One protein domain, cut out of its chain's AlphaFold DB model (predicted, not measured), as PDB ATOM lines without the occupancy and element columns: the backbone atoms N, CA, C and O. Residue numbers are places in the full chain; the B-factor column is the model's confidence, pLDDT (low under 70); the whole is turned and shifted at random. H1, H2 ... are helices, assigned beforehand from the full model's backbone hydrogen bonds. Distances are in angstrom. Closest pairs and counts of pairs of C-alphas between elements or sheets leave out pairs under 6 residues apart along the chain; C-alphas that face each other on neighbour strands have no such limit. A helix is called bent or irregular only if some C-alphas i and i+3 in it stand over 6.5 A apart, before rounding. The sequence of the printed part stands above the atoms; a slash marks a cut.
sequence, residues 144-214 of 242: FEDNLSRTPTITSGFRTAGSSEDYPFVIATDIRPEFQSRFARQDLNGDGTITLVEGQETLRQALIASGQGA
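This is residues 144 to 214 of the 242 residues of an uncharacterized protein of Gemmatimonadetes bacterium (UniProt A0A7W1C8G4). The model has two ends: at one, the long helix H4 with the short helix H1 packed on its later half; at the other, a loop-rich head holding the short helices H2 and H3. A long link, residues 149 to 170, leads from H1 out to the head and folds back within it to H2, while residues 184 to 195 lead from H3 back to H4. The printed part has 71 residues, with four named helices in the order H1, H2, H3, H4 and no named strand; the class is all helix, though only 31 of the 71 residues are in named elements. The whole is compact, with a radius of gyration of the C-alphas of 12.1 A, yet elongated in outline, spanning 35 by 22 by 19 A.

Find C-alpha 144 at (34.348, 10.330, 15.133); there H1 begins, residues 144 to 148. Go on past the long link to Ile 171 at (52.534, -10.229, 12.450), where H2 begins, residues 171 to 174. After two residues comes H3, residues 177 to 183, 10.1 A from first to last C-alpha; it is irregular, with C-alphas 178 and 181 7.4 A apart. H4, residues 196 to 210, is the longest helix at 20.8 A, and its last C-alpha is at (44.058, 10.712, 22.025).

Start at H1, which touches H4; look at Glu 145 and Arg 204, whose C-alphas are the closest at 5.1 A. H4 touches H1 with residues 203 to 208 alone. Next, see that H2 and H3 only just touch, with 3 pairs of C-alphas within 8 A; the closest are those of Ile 171 and Gln 180, 5.9 A apart. H1 is apart from H2 and H3, and H4 is apart from H2 and H3. Look also at residues 169 to 170, which form a short antiparallel pairing with residues 193 to 194. In the backbones of H1 and H4 every O i to N i+4 pair is within hydrogen-bond range; in H3 1 of 3 is, beside 3 of 4 O i to N i+3 pairs, and H2 is too short for an O i to N i+4 pair.

The two C-alphas farthest apart are those of Gly 162 and Ala 214, 36.8 A, while those of Phe 144 and Ala 214, the first and last printed, are 8.3 A apart. The printed part has no cut. The links from H1 to H2 and from H3 to H4 are long, with 22 and 12 residues, and the link from H2 to H3 is tight. Read the B-factor column for the pLDDT: its mean over the printed part is 88.4, and residues 211 to 214 are under 70.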
ATOM      1  N   PHE A 144      33.295  10.084  16.118       81.56
ATOM      2  CA  PHE A 144      34.348  10.330  15.133       81.56
ATOM      3  C   PHE A 144      35.373   9.207  15.169       81.56
ATOM      4  O   PHE A 144      35.806   8.722  14.127       81.56
ATOM      5  N   GLU A 145      35.660   8.719  16.371       83.44
ATOM      6  CA  GLU A 145      36.364   7.476  16.634       83.44
ATOM      7  C   GLU A 145      35.737   6.294  15.887       83.44
ATOM      8  O   GLU A 145      36.461   5.511  15.280       83.44
ATOM      9  N   ASP A 146      34.406   6.198  15.854       85.56
ATOM     10  CA  ASP A 146      33.690   5.111  15.181       85.56
ATOM     11  C   ASP A 146      33.696   5.284  13.659       85.56
ATOM     12  O   ASP A 146      33.677   4.295  12.934       85.56
ATOM     13  N   ASN A 147      33.711   6.522  13.152       85.44
ATOM     14  CA  ASN A 147      33.775   6.805  11.717       85.44
ATOM     15  C   ASN A 147      35.187   6.577  11.153       85.44
ATOM     16  O   ASN A 147      35.348   5.840  10.181       85.44
ATOM     17  N   LEU A 148      36.212   7.141  11.797       84.75
ATOM     18  CA  LEU A 148      37.606   7.011  11.369       84.75
ATOM     19  C   LEU A 148      38.153   5.597  11.537       84.75
ATOM     20  O   LEU A 148      39.000   5.170  10.755       84.75
ATOM     21  N   SER A 149      37.690   4.867  12.552       89.25
ATOM     22  CA  SER A 149      38.163   3.506  12.773       89.25
ATOM     23  C   SER A 149      37.633   2.506  11.755       89.25
ATOM     24  O   SER A 149      38.194   1.424  11.699       89.25
ATOM     25  N   ARG A 150      36.628   2.833  10.920       90.19
ATOM     26  CA  ARG A 150      36.003   1.883   9.969       90.19
ATOM     27  C   ARG A 150      36.988   1.261   8.988       90.19
ATOM     28  O   ARG A 150      36.836   0.092   8.637       90.19
ATOM     29  N   THR A 151      37.966   2.038   8.537       89.00
ATOM     30  CA  THR A 151      38.937   1.646   7.511       89.00
ATOM     31  C   THR A 151      40.361   1.856   8.031       89.00
ATOM     32  O   THR A 151      41.095   2.717   7.537       89.00
ATOM     33  N   PRO A 152      40.778   1.085   9.055       90.12
ATOM     34  CA  PRO A 152      42.127   1.195   9.582       90.12
ATOM     35  C   PRO A 152      43.109   0.783   8.481       90.12
ATOM     36  O   PRO A 152      42.812  -0.084   7.665       90.12
ATOM     37  N   THR A 153      44.296   1.383   8.441       87.94
ATOM     38  CA  THR A 153      45.331   1.003   7.469       87.94
ATOM     39  C   THR A 153      46.684   0.898   8.154       87.94
ATOM     40  O   THR A 153      47.062   1.751   8.959       87.94
ATOM     41  N   ILE A 154      47.435  -0.157   7.833       87.44
ATOM     42  CA  ILE A 154      48.838  -0.275   8.230       87.44
ATOM     43  C   ILE A 154      49.680   0.304   7.096       87.44
ATOM     44  O   ILE A 154      49.710  -0.231   5.987       87.44
ATOM     45  N   THR A 155      50.356   1.422   7.361       88.12
ATOM     46  CA  THR A 155      51.178   2.105   6.356       88.12
ATOM     47  C   THR A 155      52.278   1.184   5.821       88.12
ATOM     48  O   THR A 155      52.910   0.450   6.580       88.12
ATOM     49  N   SER A 156      52.578   1.279   4.523       87.94
ATOM     50  CA  SER A 156      53.599   0.462   3.844       87.94
ATOM     51  C   SER A 156      54.987   0.493   4.494       87.94
ATOM     52  O   SER A 156      55.713  -0.492   4.412       87.94
ATOM     53  N   GLY A 157      55.345   1.577   5.191       89.38
ATOM     54  CA  GLY A 157      56.600   1.682   5.941       89.38
ATOM     55  C   GLY A 157      56.753   0.663   7.079       89.38
ATOM     56  O   GLY A 157      57.879   0.336   7.440       89.38
ATOM     57  N   PHE A 158      55.649   0.127   7.607       91.75
ATOM     58  CA  PHE A 158      55.651  -0.884   8.671       91.75
ATOM     59  C   PHE A 158      55.559  -2.321   8.140       91.75
ATOM     60  O   PHE A 158      55.768  -3.270   8.897       91.75
ATOM     61  N   ARG A 159      55.263  -2.484   6.846       92.88
ATOM     62  CA  ARG A 159      54.991  -3.775   6.213       92.88
ATOM     63  C   ARG A 159      56.220  -4.349   5.511       92.88
ATOM     64  O   ARG A 159      57.101  -3.604   5.058       92.88
ATOM     65  N   THR A 160      56.297  -5.671   5.434       93.19
ATOM     66  CA  THR A 160      57.289  -6.376   4.612       93.19
ATOM     67  C   THR A 160      56.949  -6.239   3.124       93.19
ATOM     68  O   THR A 160      55.826  -5.914   2.739       93.19
ATOM     69  N   ALA A 161      57.941  -6.422   2.251       90.38
ATOM     70  CA  ALA A 161      57.699  -6.367   0.812       90.38
ATOM     71  C   ALA A 161      56.850  -7.573   0.373       90.38
ATOM     72  O   ALA A 161      57.229  -8.711   0.635       90.38
ATOM     73  N   GLY A 162      55.735  -7.319  -0.320       85.38
ATOM     74  CA  GLY A 162      54.824  -8.366  -0.798       85.38
ATOM     75  C   GLY A 162      53.752  -8.808   0.204       85.38
ATOM     76  O   GLY A 162      53.032  -9.756  -0.093       85.38
ATOM     77  N   SER A 163      53.626  -8.136   1.356       88.31
ATOM     78  CA  SER A 163      52.508  -8.344   2.283       88.31
ATOM     79  C   SER A 163      51.162  -7.990   1.637       88.31
ATOM     80  O   SER A 163      51.114  -7.141   0.741       88.31
ATOM     81  N   SER A 164      50.067  -8.542   2.169       83.31
ATOM     82  CA  SER A 164      48.706  -8.101   1.830       83.31
ATOM     83  C   SER A 164      48.543  -6.581   1.994       83.31
ATOM     84  O   SER A 164      49.204  -5.958   2.834       83.31
ATOM     85  N   GLU A 165      47.680  -5.965   1.184       85.00
ATOM     86  CA  GLU A 165      47.264  -4.573   1.395       85.00
ATOM     87  C   GLU A 165      46.104  -4.460   2.388       85.00
ATOM     88  O   GLU A 165      45.995  -3.438   3.071       85.00
ATOM     89  N   ASP A 166      45.336  -5.542   2.523       89.38
ATOM     90  CA  ASP A 166      44.118  -5.641   3.317       89.38
ATOM     91  C   ASP A 166      44.281  -6.600   4.499       89.38
ATOM     92  O   ASP A 166      45.101  -7.520   4.478       89.38
ATOM     93  N   TYR A 167      43.442  -6.405   5.515       91.69
ATOM     94  CA  TYR A 167      43.330  -7.327   6.640       91.69
ATOM     95  C   TYR A 167      42.826  -8.707   6.180       91.69
ATOM     96  O   TYR A 167      41.967  -8.782   5.297       91.69
ATOM     97  N   PRO A 168      43.261  -9.798   6.831       93.94
ATOM     98  CA  PRO A 168      44.115  -9.833   8.022       93.94
ATOM     99  C   PRO A 168      45.619  -9.679   7.732       93.94
ATOM    100  O   PRO A 168      46.087 -10.047   6.660       93.94
ATOM    101  N   PHE A 169      46.376  -9.188   8.720       93.56
ATOM    102  CA  PHE A 169      47.844  -9.117   8.683       93.56
ATOM    103  C   PHE A 169      48.461 -10.123   9.648       93.56
ATOM    104  O   PHE A 169      48.206 -10.066  10.849       93.56
ATOM    105  N   VAL A 170      49.335 -10.994   9.161       95.00
ATOM    106  CA  VAL A 170      50.097 -11.921  10.003       95.00
ATOM    107  C   VAL A 170      51.342 -11.209  10.524       95.00
ATOM    108  O   VAL A 170      52.222 -10.826   9.752       95.00
ATOM    109  N   ILE A 171      51.468 -11.048  11.844       93.75
ATOM    110  CA  ILE A 171      52.534 -10.229  12.450       93.75
ATOM    111  C   ILE A 171      53.925 -10.749  12.070       93.75
ATOM    112  O   ILE A 171      54.819  -9.966  11.755       93.75
ATOM    113  N   ALA A 172      54.110 -12.069  12.063       94.00
ATOM    114  CA  ALA A 172      55.408 -12.684  11.803       94.00
ATOM    115  C   ALA A 172      55.916 -12.484  10.362       94.00
ATOM    116  O   ALA A 172      57.130 -12.455  10.153       94.00
ATOM    117  N   THR A 173      55.016 -12.362   9.378       94.00
ATOM    118  CA  THR A 173      55.371 -12.345   7.946       94.00
ATOM    119  C   THR A 173      55.091 -11.013   7.268       94.00
ATOM    120  O   THR A 173      55.884 -10.597   6.425       94.00
ATOM    121  N   ASP A 174      54.006 -10.334   7.637       94.38
ATOM    122  CA  ASP A 174      53.511  -9.136   6.950       94.38
ATOM    123  C   ASP A 174      54.031  -7.841   7.584       94.38
ATOM    124  O   ASP A 174      54.061  -6.794   6.933       94.38
ATOM    125  N   ILE A 175      54.485  -7.901   8.841       94.81
ATOM    126  CA  ILE A 175      55.036  -6.765   9.586       94.81
ATOM    127  C   ILE A 175      56.550  -6.910   9.709       94.81
ATOM    128  O   ILE A 175      57.075  -7.983  10.027       94.81
ATOM    129  N   ARG A 176      57.277  -5.814   9.468       94.94
ATOM    130  CA  ARG A 176      58.742  -5.827   9.547       94.94
ATOM    131  C   ARG A 176      59.213  -6.172  10.964       94.94
ATOM    132  O   ARG A 176      58.600  -5.678  11.916       94.94
ATOM    133  N   PRO A 177      60.307  -6.941  11.123       95.50
ATOM    134  CA  PRO A 177      60.776  -7.417  12.428       95.50
ATOM    135  C   PRO A 177      60.896  -6.326  13.500       95.50
ATOM    136  O   PRO A 177      60.510  -6.540  14.647       95.50
ATOM    137  N   GLU A 178      61.355  -5.129  13.130       95.06
ATOM    138  CA  GLU A 178      61.514  -3.990  14.039       95.06
ATOM    139  C   GLU A 178      60.193  -3.445  14.618       95.06
ATOM    140  O   GLU A 178      60.209  -2.783  15.656       95.06
ATOM    141  N   PHE A 179      59.047  -3.736  13.992       93.81
ATOM    142  CA  PHE A 179      57.725  -3.273  14.427       93.81
ATOM    143  C   PHE A 179      56.836  -4.385  14.998       93.81
ATOM    144  O   PHE A 179      55.803  -4.070  15.591       93.81
ATOM    145  N   GLN A 180      57.223  -5.659  14.885       94.06
ATOM    146  CA  GLN A 180      56.395  -6.796  15.313       94.06
ATOM    147  C   GLN A 180      55.957  -6.691  16.777       94.06
ATOM    148  O   GLN A 180      54.782  -6.856  17.077       94.06
ATOM    149  N   SER A 181      56.861  -6.316  17.687       92.88
ATOM    150  CA  SER A 181      56.541  -6.155  19.116       92.88
ATOM    151  C   SER A 181      55.528  -5.040  19.399       92.88
ATOM    152  O   SER A 181      54.769  -5.111  20.365       92.88
ATOM    153  N   ARG A 182      55.500  -4.000  18.558       90.56
ATOM    154  CA  ARG A 182      54.527  -2.908  18.647       90.56
ATOM    155  C   ARG A 182      53.165  -3.355  18.127       90.56
ATOM    156  O   ARG A 182      52.163  -3.081  18.780       90.56
ATOM    157  N   PHE A 183      53.136  -4.020  16.975       91.69
ATOM    158  CA  PHE A 183      51.903  -4.482  16.332       91.69
ATOM    159  C   PHE A 183      51.282  -5.696  17.030       91.69
ATOM    160  O   PHE A 183      50.067  -5.816  17.028       91.69
ATOM    161  N   ALA A 184      52.067  -6.498  17.753       91.94
ATOM    162  CA  ALA A 184      51.559  -7.551  18.633       91.94
ATOM    163  C   ALA A 184      50.629  -7.038  19.744       91.94
ATOM    164  O   ALA A 184      49.889  -7.817  20.323       91.94
ATOM    165  N   ARG A 185      50.627  -5.731  20.041       90.00
ATOM    166  CA  ARG A 185      49.648  -5.125  20.961       90.00
ATOM    167  C   ARG A 185      48.273  -4.895  20.329       90.00
ATOM    168  O   ARG A 185      47.344  -4.567  21.055       90.00
ATOM    169  N   GLN A 186      48.176  -4.966  19.001       91.56
ATOM    170  CA  GLN A 186      46.923  -4.816  18.253       91.56
ATOM    171  C   GLN A 186      46.228  -6.163  18.029       91.56
ATOM    172  O   GLN A 186      45.053  -6.180  17.698       91.56
ATOM    173  N   ASP A 187      46.946  -7.272  18.206       94.00
ATOM    174  CA  ASP A 187      46.382  -8.616  18.258       94.00
ATOM    175  C   ASP A 187      45.778  -8.829  19.654       94.00
ATOM    176  O   ASP A 187      46.482  -9.066  20.639       94.00
ATOM    177  N   LEU A 188      44.464  -8.629  19.753       92.75
ATOM    178  CA  LEU A 188      43.752  -8.615  21.031       92.75
ATOM    179  C   LEU A 188      43.493 -10.028  21.563       92.75
ATOM    180  O   LEU A 188      43.274 -10.196  22.765       92.75
ATOM    181  N   ASN A 189      43.494 -11.028  20.681       94.44
ATOM    182  CA  ASN A 189      43.215 -12.415  21.028       94.44
ATOM    183  C   ASN A 189      44.495 -13.274  21.166       94.44
ATOM    184  O   ASN A 189      44.447 -14.340  21.784       94.44
ATOM    185  N   GLY A 190      45.636 -12.783  20.675       93.25
ATOM    186  CA  GLY A 190      46.952 -13.405  20.785       93.25
ATOM    187  C   GLY A 190      47.238 -14.509  19.759       93.25
ATOM    188  O   GLY A 190      48.096 -15.353  20.030       93.25
ATOM    189  N   ASP A 191      46.530 -14.561  18.629       95.50
ATOM    190  CA  ASP A 191      46.683 -15.599  17.598       95.50
ATOM    191  C   ASP A 191      47.803 -15.317  16.573       95.50
ATOM    192  O   ASP A 191      48.074 -16.134  15.686       95.50
ATOM    193  N   GLY A 192      48.505 -14.191  16.715       94.19
ATOM    194  CA  GLY A 192      49.588 -13.753  15.837       94.19
ATOM    195  C   GLY A 192      49.112 -13.057  14.561       94.19
ATOM    196  O   GLY A 192      49.945 -12.719  13.707       94.19
ATOM    197  N   THR A 193      47.809 -12.825  14.423       94.88
ATOM    198  CA  THR A 193      47.172 -12.186  13.277       94.88
ATOM    199  C   THR A 193      46.378 -10.975  13.747       94.88
ATOM    200  O   THR A 193      45.688 -11.005  14.751       94.88
ATOM    201  N   ILE A 194      46.457  -9.878  13.005       94.50
ATOM    202  CA  ILE A 194      45.615  -8.710  13.238       94.50
ATOM    203  C   ILE A 194      44.480  -8.788  12.229       94.50
ATOM    204  O   ILE A 194      44.701  -8.662  11.019       94.50
ATOM    205  N   THR A 195      43.265  -9.011  12.709       95.56
ATOM    206  CA  THR A 195      42.050  -8.987  11.891       95.56
ATOM    207  C   THR A 195      41.549  -7.560  11.671       95.56
ATOM    208  O   THR A 195      41.956  -6.622  12.357       95.56
ATOM    209  N   LEU A 196      40.629  -7.374  10.715       94.75
ATOM    210  CA  LEU A 196      39.997  -6.069  10.494       94.75
ATOM    211  C   LEU A 196      39.330  -5.558  11.776       94.75
ATOM    212  O   LEU A 196      39.489  -4.393  12.117       94.75
ATOM    213  N   VAL A 197      38.627  -6.434  12.496       94.94
ATOM    214  CA  VAL A 197      37.922  -6.090  13.740       94.94
ATOM    215  C   VAL A 197      38.902  -5.616  14.811       94.94
ATOM    216  O   VAL A 197      38.656  -4.608  15.469       94.94
ATOM    217  N   GLU A 198      40.040  -6.289  14.958       94.38
ATOM    218  CA  GLU A 198      41.072  -5.901  15.923       94.38
ATOM    219  C   GLU A 198      41.770  -4.596  15.539       94.38
ATOM    220  O   GLU A 198      42.002  -3.741  16.396       94.38
ATOM    221  N   GLY A 199      42.038  -4.391  14.245       92.94
ATOM    222  CA  GLY A 199      42.551  -3.124  13.728       92.94
ATOM    223  C   GLY A 199      41.575  -1.963  13.958       92.94
ATOM    224  O   GLY A 199      41.994  -0.884  14.381       92.94
ATOM    225  N   GLN A 200      40.277  -2.191  13.728       94.19
ATOM    226  CA  GLN A 200      39.208  -1.216  13.974       94.19
ATOM    227  C   GLN A 200      39.139  -0.872  15.463       94.19
ATOM    228  O   GLN A 200      39.198   0.300  15.829       94.19
ATOM    229  N   GLU A 201      39.090  -1.882  16.332       92.88
ATOM    230  CA  GLU A 201      38.985  -1.693  17.778       92.88
ATOM    231  C   GLU A 201      40.210  -0.979  18.355       92.88
ATOM    232  O   GLU A 201      40.073  -0.022  19.120       92.88
ATOM    233  N   THR A 202      41.413  -1.374  17.937       91.69
ATOM    234  CA  THR A 202      42.648  -0.750  18.421       91.69
ATOM    235  C   THR A 202      42.750   0.710  17.979       91.69
ATOM    236  O   THR A 202      43.120   1.578  18.775       91.69
ATOM    237  N   LEU A 203      42.387   1.016  16.727       89.19
ATOM    238  CA  LEU A 203      42.360   2.392  16.231       89.19
ATOM    239  C   LEU A 203      41.288   3.222  16.949       89.19
ATOM    240  O   LEU A 203      41.567   4.344  17.363       89.19
ATOM    241  N   ARG A 204      40.092   2.664  17.159       88.62
ATOM    242  CA  ARG A 204      38.999   3.314  17.897       88.62
ATOM    243  C   ARG A 204      39.425   3.673  19.320       88.62
ATOM    244  O   ARG A 204      39.255   4.815  19.736       88.62
ATOM    245  N   GLN A 205      40.031   2.736  20.052       87.00
ATOM    246  CA  GLN A 205      40.544   2.986  21.404       87.00
ATOM    247  C   GLN A 205      41.641   4.058  21.418       87.00
ATOM    248  O   GLN A 205      41.636   4.929  22.286       87.00
ATOM    249  N   ALA A 206      42.553   4.045  20.441       83.38
ATOM    250  CA  ALA A 206      43.585   5.073  20.316       83.38
ATOM    251  C   ALA A 206      42.997   6.465  20.016       83.38
ATOM    252  O   ALA A 206      43.486   7.466  20.543       83.38
ATOM    253  N   LEU A 207      41.942   6.548  19.203       81.31
ATOM    254  CA  LEU A 207      41.237   7.800  18.909       81.31
ATOM    255  C   LEU A 207      40.514   8.347  20.144       81.31
ATOM    256  O   LEU A 207      40.648   9.534  20.435       81.31
ATOM    257  N   ILE A 208      39.859   7.478  20.920       78.62
ATOM    258  CA  ILE A 208      39.248   7.849  22.207       78.62
ATOM    259  C   ILE A 208      40.317   8.381  23.165       78.62
ATOM    260  O   ILE A 208      40.190   9.489  23.678       78.62
ATOM    261  N   ALA A 209      41.409   7.634  23.352       77.94
ATOM    262  CA  ALA A 209      42.475   8.005  24.280       77.94
ATOM    263  C   ALA A 209      43.247   9.267  23.854       77.94
ATOM    264  O   ALA A 209      43.749  10.001  24.702       77.94
ATOM    265  N   SER A 210      43.371   9.523  22.549       72.31
ATOM    266  CA  SER A 210      44.058  10.712  22.025       72.31
ATOM    267  C   SER A 210      43.180  11.960  21.986       72.31
ATOM    268  O   SER A 210      43.706  13.060  21.816       72.31
ATOM    269  N   GLY A 211      41.856  11.809  22.104       63.56
ATOM    270  CA  GLY A 211      40.913  12.908  21.932       63.56
ATOM    271  C   GLY A 211      40.967  13.538  20.533       63.56
ATOM    272  O   GLY A 211      40.678  14.724  20.393       63.56
ATOM    273  N   GLN A 212      41.375  12.812  19.485       55.94
ATOM    274  CA  GLN A 212      41.299  13.318  18.105       55.94
ATOM    275  C   GLN A 212      39.862  13.224  17.563       55.94
ATOM    276  O   GLN A 212      39.219  12.189  17.684       55.94
ATOM    277  N   GLY A 213      39.364  14.308  16.947       51.16
ATOM    278  CA  GLY A 213      37.936  14.490  16.608       51.16
ATOM    279  C   GLY A 213      37.165  15.359  17.605       51.16
ATOM    280  O   GLY A 213      35.938  15.427  17.577       51.16
ATOM    281  N   ALA A 214      37.891  16.001  18.518       56.12
ATOM    282  CA  ALA A 214      37.333  16.641  19.686       56.12
ATOM    283  C   ALA A 214      37.055  18.127  19.448       56.12
ATOM    284  O   ALA A 214      37.940  18.980  19.380       56.12
TER     285      ALA A 214